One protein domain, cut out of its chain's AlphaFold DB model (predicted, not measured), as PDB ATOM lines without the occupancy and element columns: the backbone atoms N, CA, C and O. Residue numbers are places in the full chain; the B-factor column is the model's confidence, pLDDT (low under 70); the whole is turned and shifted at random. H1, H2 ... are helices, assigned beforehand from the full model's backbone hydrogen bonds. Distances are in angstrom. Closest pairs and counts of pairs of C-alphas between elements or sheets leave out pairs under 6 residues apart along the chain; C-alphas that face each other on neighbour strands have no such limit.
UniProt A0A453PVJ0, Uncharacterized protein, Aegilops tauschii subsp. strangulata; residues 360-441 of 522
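AT A GLANCE: This is residues 360 to 441 of the 522 residues of an uncharacterized protein of Aegilops tauschii subsp. strangulata (UniProt A0A453PVJ0). Five helices alternate between two layers, H1, H3 and H5 in one and H2 and H4 in the other. The printed part has 82 residues, is all helix and has no named strand. It is compact, with a radius of gyration of the C-alphas of 12.0 A and spans of 33 by 25 by 20 A.

HOW THE PARTS SIT: H1, residues 360 to 372, H2, residues 376 to 388, and H3, residues 393 to 407, make an up-and-down bundle, each running against the one before. The closest C-alphas of H1 and H3, Ile 370 and Phe 403, are 6.1 A apart. H2 touches H4, residues 412 to 426, with residues 384 to 388 alone; the closest C-alphas, Ile 387 and Ile 422, are 6.4 A apart. H4 and H5, residues 428 to 439, form a hairpin at 37 degrees, only just steep; the closest C-alphas, Leu 423 and His 430, are 6.5 A apart. Every O i to N i+4 pair is within hydrogen-bond range in H1 to H4; in H5, 6 of 8 are.

IN THESE COORDINATES: H1 begins at C-alpha 360 (-22.569, 6.467, 10.857); H5 ends at C-alpha 439 (4.636, 16.068, 13.586). H3 measures 20.8 A, H4 21.2 A.

THE WHOLE: The four links are tight, the printed part has no cut, and no printed residue is under pLDDT 70.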
ATOM      1  N   PHE A 360     -22.554   5.006  10.742       93.88
ATOM      2  CA  PHE A 360     -22.569   6.467  10.857       93.88
ATOM      3  C   PHE A 360     -23.134   6.908  12.212       93.88
ATOM      4  O   PHE A 360     -22.538   7.747  12.878       93.88
ATOM      5  N   HIS A 361     -24.229   6.289  12.664       94.38
ATOM      6  CA  HIS A 361     -24.791   6.559  13.990       94.38
ATOM      7  C   HIS A 361     -23.808   6.238  15.120       94.38
ATOM      8  O   HIS A 361     -23.585   7.084  15.981       94.38
ATOM      9  N   ALA A 362     -23.174   5.062  15.079       95.12
ATOM     10  CA  ALA A 362     -22.173   4.669  16.068       95.12
ATOM     11  C   ALA A 362     -20.968   5.626  16.078       95.12
ATOM     12  O   ALA A 362     -20.421   5.920  17.138       95.12
ATOM     13  N   ARG A 363     -20.577   6.145  14.905       94.94
ATOM     14  CA  ARG A 363     -19.516   7.148  14.784       94.94
ATOM     15  C   ARG A 363     -19.900   8.468  15.459       94.94
ATOM     16  O   ARG A 363     -19.131   8.979  16.261       94.94
ATOM     17  N   VAL A 364     -21.087   9.003  15.176       95.19
ATOM     18  CA  VAL A 364     -21.559  10.245  15.816       95.19
ATOM     19  C   VAL A 364     -21.690  10.067  17.332       95.19
ATOM     20  O   VAL A 364     -21.318  10.958  18.089       95.19
ATOM     21  N   GLU A 365     -22.163   8.908  17.794       95.56
ATOM     22  CA  GLU A 365     -22.268   8.594  19.223       95.56
ATOM     23  C   GLU A 365     -20.894   8.580  19.910       95.56
ATOM     24  O   GLU A 365     -20.712   9.248  20.930       95.56
ATOM     25  N   ILE A 366     -19.897   7.890  19.338       97.00
ATOM     26  CA  ILE A 366     -18.558   7.863  19.939       97.00
ATOM     27  C   ILE A 366     -17.882   9.239  19.898       97.00
ATOM     28  O   ILE A 366     -17.163   9.584  20.837       97.00
ATOM     29  N   GLU A 367     -18.131  10.050  18.863       97.12
ATOM     30  CA  GLU A 367     -17.651  11.435  18.799       97.12
ATOM     31  C   GLU A 367     -18.159  12.246  20.001       97.12
ATOM     32  O   GLU A 367     -17.350  12.896  20.664       97.12
ATOM     33  N   GLN A 368     -19.450  12.152  20.348       95.75
ATOM     34  CA  GLN A 368     -20.003  12.837  21.528       95.75
ATOM     35  C   GLN A 368     -19.343  12.362  22.827       95.75
ATOM     36  O   GLN A 368     -18.902  13.185  23.630       95.75
ATOM     37  N   ILE A 369     -19.170  11.047  23.003       96.31
ATOM     38  CA  ILE A 369     -18.512  10.484  24.196       96.31
ATOM     39  C   ILE A 369     -17.070  11.011  24.331       96.31
ATOM     40  O   ILE A 369     -16.624  11.344  25.437       96.31
ATOM     41  N   ILE A 370     -16.340  11.134  23.213       97.44
ATOM     42  CA  ILE A 370     -14.984  11.703  23.193       97.44
ATOM     43  C   ILE A 370     -15.004  13.195  23.565       97.44
ATOM     44  O   ILE A 370     -14.150  13.644  24.336       97.44
ATOM     45  N   LEU A 371     -15.951  13.968  23.025       96.94
ATOM     46  CA  LEU A 371     -16.079  15.411  23.259       96.94
ATOM     47  C   LEU A 371     -16.463  15.734  24.709       96.94
ATOM     48  O   LEU A 371     -15.948  16.695  25.288       96.94
ATOM     49  N   GLU A 372     -17.303  14.910  25.323       93.81
ATOM     50  CA  GLU A 372     -17.696  15.028  26.729       93.81
ATOM     51  C   GLU A 372     -16.598  14.572  27.704       93.81
ATOM     52  O   GLU A 372     -16.664  14.870  28.899       93.81
ATOM     53  N   ALA A 373     -15.562  13.895  27.196       86.19
ATOM     54  CA  ALA A 373     -14.427  13.380  27.959       86.19
ATOM     55  C   ALA A 373     -14.842  12.467  29.132       86.19
ATOM     56  O   ALA A 373     -14.261  12.546  30.219       86.19
ATOM     57  N   GLN A 374     -15.851  11.612  28.916       76.31
ATOM     58  CA  GLN A 374     -16.410  10.759  29.971       76.31
ATOM     59  C   GLN A 374     -15.557   9.510  30.255       76.31
ATOM     60  O   GLN A 374     -15.117   9.326  31.391       76.31
ATOM     61  N   THR A 375     -15.294   8.671  29.241       88.44
ATOM     62  CA  THR A 375     -14.707   7.330  29.447       88.44
ATOM     63  C   THR A 375     -13.586   7.035  28.455       88.44
ATOM     64  O   THR A 375     -13.832   6.716  27.292       88.44
ATOM     65  N   TYR A 376     -12.338   7.109  28.924       93.81
ATOM     66  CA  TYR A 376     -11.152   6.880  28.095       93.81
ATOM     67  C   TYR A 376     -11.138   5.466  27.489       93.81
ATOM     68  O   TYR A 376     -10.866   5.304  26.300       93.81
ATOM     69  N   GLU A 377     -11.448   4.455  28.301       95.81
ATOM     70  CA  GLU A 377     -11.422   3.040  27.929       95.81
ATOM     71  C   GLU A 377     -12.420   2.730  26.812       95.81
ATOM     72  O   GLU A 377     -12.029   2.154  25.803       95.81
ATOM     73  N   THR A 378     -13.667   3.194  26.928       95.62
ATOM     74  CA  THR A 378     -14.703   2.987  25.902       95.62
ATOM     75  C   THR A 378     -14.301   3.586  24.555       95.62
ATOM     76  O   THR A 378     -14.437   2.934  23.523       95.62
ATOM     77  N   CYS A 379     -13.767   4.812  24.548       96.69
ATOM     78  CA  CYS A 379     -13.291   5.451  23.320       96.69
ATOM     79  C   CYS A 379     -12.106   4.700  22.705       96.69
ATOM     80  O   CYS A 379     -12.046   4.522  21.488       96.69
ATOM     81  N   TYR A 380     -11.169   4.256  23.541       97.81
ATOM     82  CA  TYR A 380     -10.003   3.501  23.101       97.81
ATOM     83  C   TYR A 380     -10.397   2.151  22.483       97.81
ATOM     84  O   TYR A 380      -9.948   1.838  21.381       97.81
ATOM     85  N   GLU A 381     -11.252   1.383  23.163       97.38
ATOM     86  CA  GLU A 381     -11.750   0.082  22.702       97.38
ATOM     87  C   GLU A 381     -12.517   0.211  21.382       97.38
ATOM     88  O   GLU A 381     -12.293  -0.576  20.466       97.38
ATOM     89  N   TYR A 382     -13.347   1.249  21.231       97.50
ATOM     90  CA  TYR A 382     -14.053   1.498  19.974       97.50
ATOM     91  C   TYR A 382     -13.088   1.779  18.812       97.50
ATOM     92  O   TYR A 382     -13.246   1.225  17.725       97.50
ATOM     93  N   ILE A 383     -12.069   2.626  19.025       98.12
ATOM     94  CA  ILE A 383     -11.062   2.929  17.993       98.12
ATOM     95  C   ILE A 383     -10.282   1.661  17.612       98.12
ATOM     96  O   ILE A 383     -10.022   1.422  16.433       98.12
ATOM     97  N   GLU A 384      -9.923   0.836  18.592       98.25
ATOM     98  CA  GLU A 384      -9.282  -0.460  18.359       98.25
ATOM     99  C   GLU A 384     -10.186  -1.398  17.537       98.25
ATOM    100  O   GLU A 384      -9.731  -1.994  16.557       98.25
ATOM    101  N   GLU A 385     -11.476  -1.472  17.862       97.69
ATOM    102  CA  GLU A 385     -12.458  -2.294  17.152       97.69
ATOM    103  C   GLU A 385     -12.595  -1.890  15.675       97.69
ATOM    104  O   GLU A 385     -12.568  -2.751  14.791       97.69
ATOM    105  N   ILE A 386     -12.702  -0.592  15.365       97.50
ATOM    106  CA  ILE A 386     -12.833  -0.134  13.969       97.50
ATOM    107  C   ILE A 386     -11.539  -0.319  13.160       97.50
ATOM    108  O   ILE A 386     -11.599  -0.519  11.947       97.50
ATOM    109  N   ILE A 387     -10.368  -0.330  13.816       98.44
ATOM    110  CA  ILE A 387      -9.097  -0.725  13.185       98.44
ATOM    111  C   ILE A 387      -9.131  -2.207  12.804       98.44
ATOM    112  O   ILE A 387      -8.711  -2.568  11.703       98.44
ATOM    113  N   GLN A 388      -9.637  -3.064  13.692       97.00
ATOM    114  CA  GLN A 388      -9.748  -4.505  13.443       97.00
ATOM    115  C   GLN A 388     -10.784  -4.828  12.359       97.00
ATOM    116  O   GLN A 388     -10.580  -5.752  11.574       97.00
ATOM    117  N   LYS A 389     -11.867  -4.047  12.277       96.62
ATOM    118  CA  LYS A 389     -12.876  -4.148  11.207       96.62
ATOM    119  C   LYS A 389     -12.402  -3.627   9.850       96.62
ATOM    120  O   LYS A 389     -13.100  -3.856   8.867       96.62
ATOM    121  N   GLN A 390     -11.249  -2.957   9.791       97.00
ATOM    122  CA  GLN A 390     -10.736  -2.304   8.584       97.00
ATOM    123  C   GLN A 390     -11.737  -1.303   7.982       97.00
ATOM    124  O   GLN A 390     -11.939  -1.258   6.766       97.00
ATOM    125  N   GLU A 391     -12.383  -0.504   8.837       96.69
ATOM    126  CA  GLU A 391     -13.165   0.653   8.383       96.69
ATOM    127  C   GLU A 391     -12.278   1.617   7.563       96.69
ATOM    128  O   GLU A 391     -11.053   1.580   7.692       96.69
ATOM    129  N   PRO A 392     -12.838   2.505   6.719       96.25
ATOM    130  CA  PRO A 392     -12.035   3.463   5.960       96.25
ATOM    131  C   PRO A 392     -11.032   4.204   6.854       96.25
ATOM    132  O   PRO A 392     -11.404   4.750   7.899       96.25
ATOM    133  N   ILE A 393      -9.755   4.215   6.455       97.25
ATOM    134  CA  ILE A 393      -8.657   4.704   7.300       97.25
ATOM    135  C   ILE A 393      -8.865   6.164   7.712       97.25
ATOM    136  O   ILE A 393      -8.531   6.543   8.831       97.25
ATOM    137  N   GLU A 394      -9.487   6.979   6.865       96.31
ATOM    138  CA  GLU A 394      -9.841   8.367   7.153       96.31
ATOM    139  C   GLU A 394     -10.790   8.469   8.355       96.31
ATOM    140  O   GLU A 394     -10.617   9.344   9.202       96.31
ATOM    141  N   THR A 395     -11.749   7.546   8.479       96.06
ATOM    142  CA  THR A 395     -12.671   7.490   9.626       96.06
ATOM    143  C   THR A 395     -11.923   7.134  10.908       96.06
ATOM    144  O   THR A 395     -12.096   7.798  11.931       96.06
ATOM    145  N   VAL A 396     -11.040   6.133  10.843       98.25
ATOM    146  CA  VAL A 396     -10.193   5.736  11.978       98.25
ATOM    147  C   VAL A 396      -9.301   6.890  12.427       98.25
ATOM    148  O   VAL A 396      -9.227   7.197  13.617       98.25
ATOM    149  N   LEU A 397      -8.628   7.547  11.482       98.25
ATOM    150  CA  LEU A 397      -7.694   8.627  11.777       98.25
ATOM    151  C   LEU A 397      -8.410   9.865  12.316       98.25
ATOM    152  O   LEU A 397      -7.908  10.450  13.271       98.25
ATOM    153  N   ARG A 398      -9.587  10.237  11.791       97.94
ATOM    154  CA  ARG A 398     -10.392  11.343  12.340       97.94
ATOM    155  C   ARG A 398     -10.746  11.111  13.807       97.94
ATOM    156  O   ARG A 398     -10.508  11.991  14.633       97.94
ATOM    157  N   LEU A 399     -11.224   9.914  14.153       98.25
ATOM    158  CA  LEU A 399     -11.542   9.561  15.541       98.25
ATOM    159  C   LEU A 399     -10.295   9.503  16.430       98.25
ATOM    160  O   LEU A 399     -10.320   9.993  17.557       98.25
ATOM    161  N   LEU A 400      -9.185   8.962  15.924       98.56
ATOM    162  CA  LEU A 400      -7.917   8.921  16.652       98.56
ATOM    163  C   LEU A 400      -7.365  10.325  16.935       98.56
ATOM    164  O   LEU A 400      -6.873  10.584  18.036       98.56
ATOM    165  N   VAL A 401      -7.450  11.228  15.957       98.62
ATOM    166  CA  VAL A 401      -7.065  12.634  16.111       98.62
ATOM    167  C   VAL A 401      -7.984  13.316  17.117       98.62
ATOM    168  O   VAL A 401      -7.480  13.906  18.070       98.62
ATOM    169  N   LEU A 402      -9.305  13.179  16.976       98.50
ATOM    170  CA  LEU A 402     -10.275  13.726  17.926       98.50
ATOM    171  C   LEU A 402      -9.964  13.268  19.360       98.50
ATOM    172  O   LEU A 402      -9.838  14.092  20.265       98.50
ATOM    173  N   PHE A 403      -9.743  11.966  19.544       98.00
ATOM    174  CA  PHE A 403      -9.421  11.363  20.835       98.00
ATOM    175  C   PHE A 403      -8.093  11.866  21.414       98.00
ATOM    176  O   PHE A 403      -8.013  12.189  22.602       98.00
ATOM    177  N   SER A 404      -7.055  11.987  20.585       97.94
ATOM    178  CA  SER A 404      -5.765  12.562  20.979       97.94
ATOM    179  C   SER A 404      -5.904  14.033  21.391       97.94
ATOM    180  O   SER A 404      -5.391  14.427  22.442       97.94
ATOM    181  N   LEU A 405      -6.629  14.846  20.621       96.88
ATOM    182  CA  LEU A 405      -6.810  16.275  20.891       96.88
ATOM    183  C   LEU A 405      -7.546  16.525  22.212       96.88
ATOM    184  O   LEU A 405      -7.084  17.337  23.018       96.88
ATOM    185  N   THR A 406      -8.635  15.801  22.483       96.56
ATOM    186  CA  THR A 406      -9.412  15.979  23.721       96.56
ATOM    187  C   THR A 406      -8.690  15.433  24.958       96.56
ATOM    188  O   THR A 406      -8.892  15.947  26.060       96.56
ATOM    189  N   ASN A 407      -7.768  14.475  24.802       95.56
ATOM    190  CA  ASN A 407      -7.001  13.880  25.911       95.56
ATOM    191  C   ASN A 407      -5.591  14.461  26.108       95.56
ATOM    192  O   ASN A 407      -4.900  14.103  27.070       95.56
ATOM    193  N   GLY A 408      -5.172  15.419  25.274       94.69
ATOM    194  CA  GLY A 408      -3.827  15.998  25.348       94.69
ATOM    195  C   GLY A 408      -2.736  15.020  24.895       94.69
ATOM    196  O   GLY A 408      -1.597  15.100  25.355       94.69
ATOM    197  N   GLY A 409      -3.086  14.101  23.997       96.62
ATOM    198  CA  GLY A 409      -2.283  12.966  23.564       96.62
ATOM    199  C   GLY A 409      -2.702  11.654  24.229       96.62
ATOM    200  O   GLY A 409      -3.588  11.599  25.081       96.62
ATOM    201  N   LEU A 410      -2.030  10.578  23.830       97.19
ATOM    202  CA  LEU A 410      -2.289   9.214  24.287       97.19
ATOM    203  C   LEU A 410      -1.160   8.717  25.204       97.19
ATOM    204  O   LEU A 410       0.016   8.972  24.916       97.19
ATOM    205  N   PRO A 411      -1.459   7.951  26.270       96.81
ATOM    206  CA  PRO A 411      -0.443   7.253  27.047       96.81
ATOM    207  C   PRO A 411       0.477   6.435  26.138       96.81
ATOM    208  O   PRO A 411       0.010   5.772  25.212       96.81
ATOM    209  N   LYS A 412       1.786   6.439  26.415       96.75
ATOM    210  CA  LYS A 412       2.810   5.850  25.530       96.75
ATOM    211  C   LYS A 412       2.476   4.427  25.063       96.75
ATOM    212  O   LYS A 412       2.604   4.131  23.883       96.75
ATOM    213  N   LYS A 413       2.019   3.566  25.981       97.81
ATOM    214  CA  LYS A 413       1.638   2.179  25.670       97.81
ATOM    215  C   LYS A 413       0.526   2.118  24.617       97.81
ATOM    216  O   LYS A 413       0.642   1.362  23.661       97.81
ATOM    217  N   ASN A 414      -0.511   2.929  24.795       98.00
ATOM    218  CA  ASN A 414      -1.688   2.984  23.933       98.00
ATOM    219  C   ASN A 414      -1.340   3.608  22.578       98.00
ATOM    220  O   ASN A 414      -1.718   3.087  21.535       98.00
ATOM    221  N   PHE A 415      -0.535   4.673  22.592       98.12
ATOM    222  CA  PHE A 415      -0.004   5.311  21.390       98.12
ATOM    223  C   PHE A 415       0.806   4.337  20.519       98.12
ATOM    224  O   PHE A 415       0.529   4.187  19.330       98.12
ATOM    225  N   ASP A 416       1.797   3.658  21.109       98.12
ATOM    226  CA  ASP A 416       2.655   2.718  20.380       98.12
ATOM    227  C   ASP A 416       1.854   1.475  19.923       98.12
ATOM    228  O   ASP A 416       2.161   0.890  18.884       98.12
ATOM    229  N   TYR A 417       0.816   1.077  20.674       98.56
ATOM    230  CA  TYR A 417      -0.087  -0.015  20.305       98.56
ATOM    231  C   TYR A 417      -0.943   0.337  19.081       98.56
ATOM    232  O   TYR A 417      -0.816  -0.339  18.064       98.56
ATOM    233  N   LEU A 418      -1.744   1.408  19.130       98.31
ATOM    234  CA  LEU A 418      -2.678   1.751  18.045       98.31
ATOM    235  C   LEU A 418      -1.955   2.014  16.722       98.31
ATOM    236  O   LEU A 418      -2.418   1.597  15.667       98.31
ATOM    237  N   ARG A 419      -0.773   2.642  16.765       98.19
ATOM    238  CA  ARG A 419       0.054   2.832  15.564       98.19
ATOM    239  C   ARG A 419       0.473   1.512  14.932       98.19
ATOM    240  O   ARG A 419       0.480   1.406  13.711       98.19
ATOM    241  N   ARG A 420       0.846   0.521  15.746       98.38
ATOM    242  CA  ARG A 420       1.208  -0.805  15.243       98.38
ATOM    243  C   ARG A 420      -0.004  -1.493  14.622       98.38
ATOM    244  O   ARG A 420       0.135  -2.023  13.526       98.38
ATOM    245  N   GLU A 421      -1.163  -1.436  15.272       98.50
ATOM    246  CA  GLU A 421      -2.387  -2.029  14.722       98.50
ATOM    247  C   GLU A 421      -2.793  -1.364  13.402       98.50
ATOM    248  O   GLU A 421      -3.099  -2.065  12.447       98.50
ATOM    249  N   ILE A 422      -2.682  -0.035  13.279       98.56
ATOM    250  CA  ILE A 422      -2.924   0.658  12.003       98.56
ATOM    251  C   ILE A 422      -1.971   0.150  10.912       98.56
ATOM    252  O   ILE A 422      -2.414  -0.179   9.816       98.56
ATOM    253  N   LEU A 423      -0.668   0.043  11.189       98.38
ATOM    254  CA  LEU A 423       0.296  -0.441  10.191       98.38
ATOM    255  C   LEU A 423       0.065  -1.912   9.816       98.38
ATOM    256  O   LEU A 423       0.272  -2.287   8.666       98.38
ATOM    257  N   HIS A 424      -0.368  -2.743  10.766       98.12
ATOM    258  CA  HIS A 424      -0.706  -4.140  10.507       98.12
ATOM    259  C   HIS A 424      -2.004  -4.291   9.700       98.12
ATOM    260  O   HIS A 424      -2.055  -5.140   8.813       98.12
ATOM    261  N   SER A 425      -3.027  -3.479   9.984       98.19
ATOM    262  CA  SER A 425      -4.336  -3.551   9.321       98.19
ATOM    263  C   SER A 425      -4.362  -2.895   7.943       98.19
ATOM    264  O   SER A 425      -5.025  -3.425   7.054       98.19
ATOM    265  N   TYR A 426      -3.673  -1.761   7.766       98.25
ATOM    266  CA  TYR A 426      -3.762  -0.925   6.560       98.25
ATOM    267  C   TYR A 426      -2.478  -0.897   5.725       98.25
ATOM    268  O   TYR A 426      -2.521  -0.470   4.579       98.25
ATOM    269  N   GLY A 427      -1.347  -1.356   6.269       97.88
ATOM    270  CA  GLY A 427      -0.077  -1.436   5.549       97.88
ATOM    271  C   GLY A 427       0.993  -0.452   6.032       97.88
ATOM    272  O   GLY A 427       0.730   0.602   6.620       97.88
ATOM    273  N   PHE A 428       2.257  -0.818   5.791       97.88
ATOM    274  CA  PHE A 428       3.429  -0.057   6.237       97.88
ATOM    275  C   PHE A 428       3.661   1.234   5.439       97.88
ATOM    276  O   PHE A 428       4.357   2.134   5.916       97.88
ATOM    277  N   GLU A 429       3.047   1.364   4.265       97.50
ATOM    278  CA  GLU A 429       3.003   2.582   3.455       97.50
ATOM    279  C   GLU A 429       2.399   3.778   4.203       97.50
ATOM    280  O   GLU A 429       2.717   4.919   3.875       97.50
ATOM    281  N   HIS A 430       1.605   3.543   5.255       97.81
ATOM    282  CA  HIS A 430       1.040   4.591   6.106       97.81
ATOM    283  C   HIS A 430       1.999   5.085   7.203       97.81
ATOM    284  O   HIS A 430       1.654   5.980   7.976       97.81
ATOM    285  N   MET A 431       3.230   4.571   7.283       97.81
ATOM    286  CA  MET A 431       4.214   5.050   8.260       97.81
ATOM    287  C   MET A 431       4.526   6.558   8.127       97.81
ATOM    288  O   MET A 431       4.511   7.237   9.159       97.81
ATOM    289  N   PRO A 432       4.746   7.130   6.922       97.69
ATOM    290  CA  PRO A 432       4.914   8.574   6.753       97.69
ATOM    291  C   PRO A 432       3.666   9.371   7.148       97.69
ATOM    292  O   PRO A 432       3.794  10.449   7.717       97.69
ATOM    293  N   LEU A 433       2.464   8.831   6.910       96.94
ATOM    294  CA  LEU A 433       1.203   9.456   7.323       96.94
ATOM    295  C   LEU A 433       1.116   9.574   8.852       96.94
ATOM    296  O   LEU A 433       0.857  10.657   9.371       96.94
ATOM    297  N   LEU A 434       1.405   8.493   9.583       98.00
ATOM    298  CA  LEU A 434       1.422   8.511  11.052       98.00
ATOM    299  C   LEU A 434       2.509   9.439  11.610       98.00
ATOM    300  O   LEU A 434       2.282  10.119  12.608       98.00
ATOM    301  N   TYR A 435       3.677   9.486  10.965       97.69
ATOM    302  CA  TYR A 435       4.729  10.443  11.311       97.69
ATOM    303  C   TYR A 435       4.263  11.892  11.118       97.69
ATOM    304  O   TYR A 435       4.486  12.732  11.983       97.69
ATOM    305  N   ASN A 436       3.570  12.176  10.016       97.81
ATOM    306  CA  ASN A 436       3.034  13.495   9.706       97.81
ATOM    307  C   ASN A 436       1.947  13.938  10.697       97.81
ATOM    308  O   ASN A 436       1.960  15.089  11.127       97.81
ATOM    309  N   LEU A 437       1.060  13.031  11.125       97.75
ATOM    310  CA  LEU A 437       0.067  13.306  12.171       97.75
ATOM    311  C   LEU A 437       0.713  13.611  13.530       97.75
ATOM    312  O   LEU A 437       0.240  14.489  14.252       97.75
ATOM    313  N   GLU A 438       1.792  12.907  13.876       97.19
ATOM    314  CA  GLU A 438       2.570  13.185  15.088       97.19
ATOM    315  C   GLU A 438       3.300  14.524  14.990       97.19
ATOM    316  O   GLU A 438       3.224  15.329  15.917       97.19
ATOM    317  N   LYS A 439       3.941  14.801  13.849       96.56
ATOM    318  CA  LYS A 439       4.636  16.068  13.586       96.56
ATOM    319  C   LYS A 439       3.687  17.266  13.640       96.56
ATOM    320  O   LYS A 439       4.050  18.287  14.213       96.56
ATOM    321  N   ALA A 440       2.474  17.119  13.109       96.25
ATOM    322  CA  ALA A 440       1.416  18.124  13.183       96.25
ATOM    323  C   ALA A 440       0.774  18.238  14.583       96.25
ATOM    324  O   ALA A 440      -0.120  19.052  14.787       96.25
ATOM    325  N   GLY A 441       1.177  17.404  15.552       95.38
ATOM    326  CA  GLY A 441       0.637  17.410  16.912       95.38
ATOM    327  C   GLY A 441      -0.791  16.866  17.041       95.38
ATOM    328  O   GLY A 441      -1.371  16.967  18.126       95.38
TER     329      GLY A 441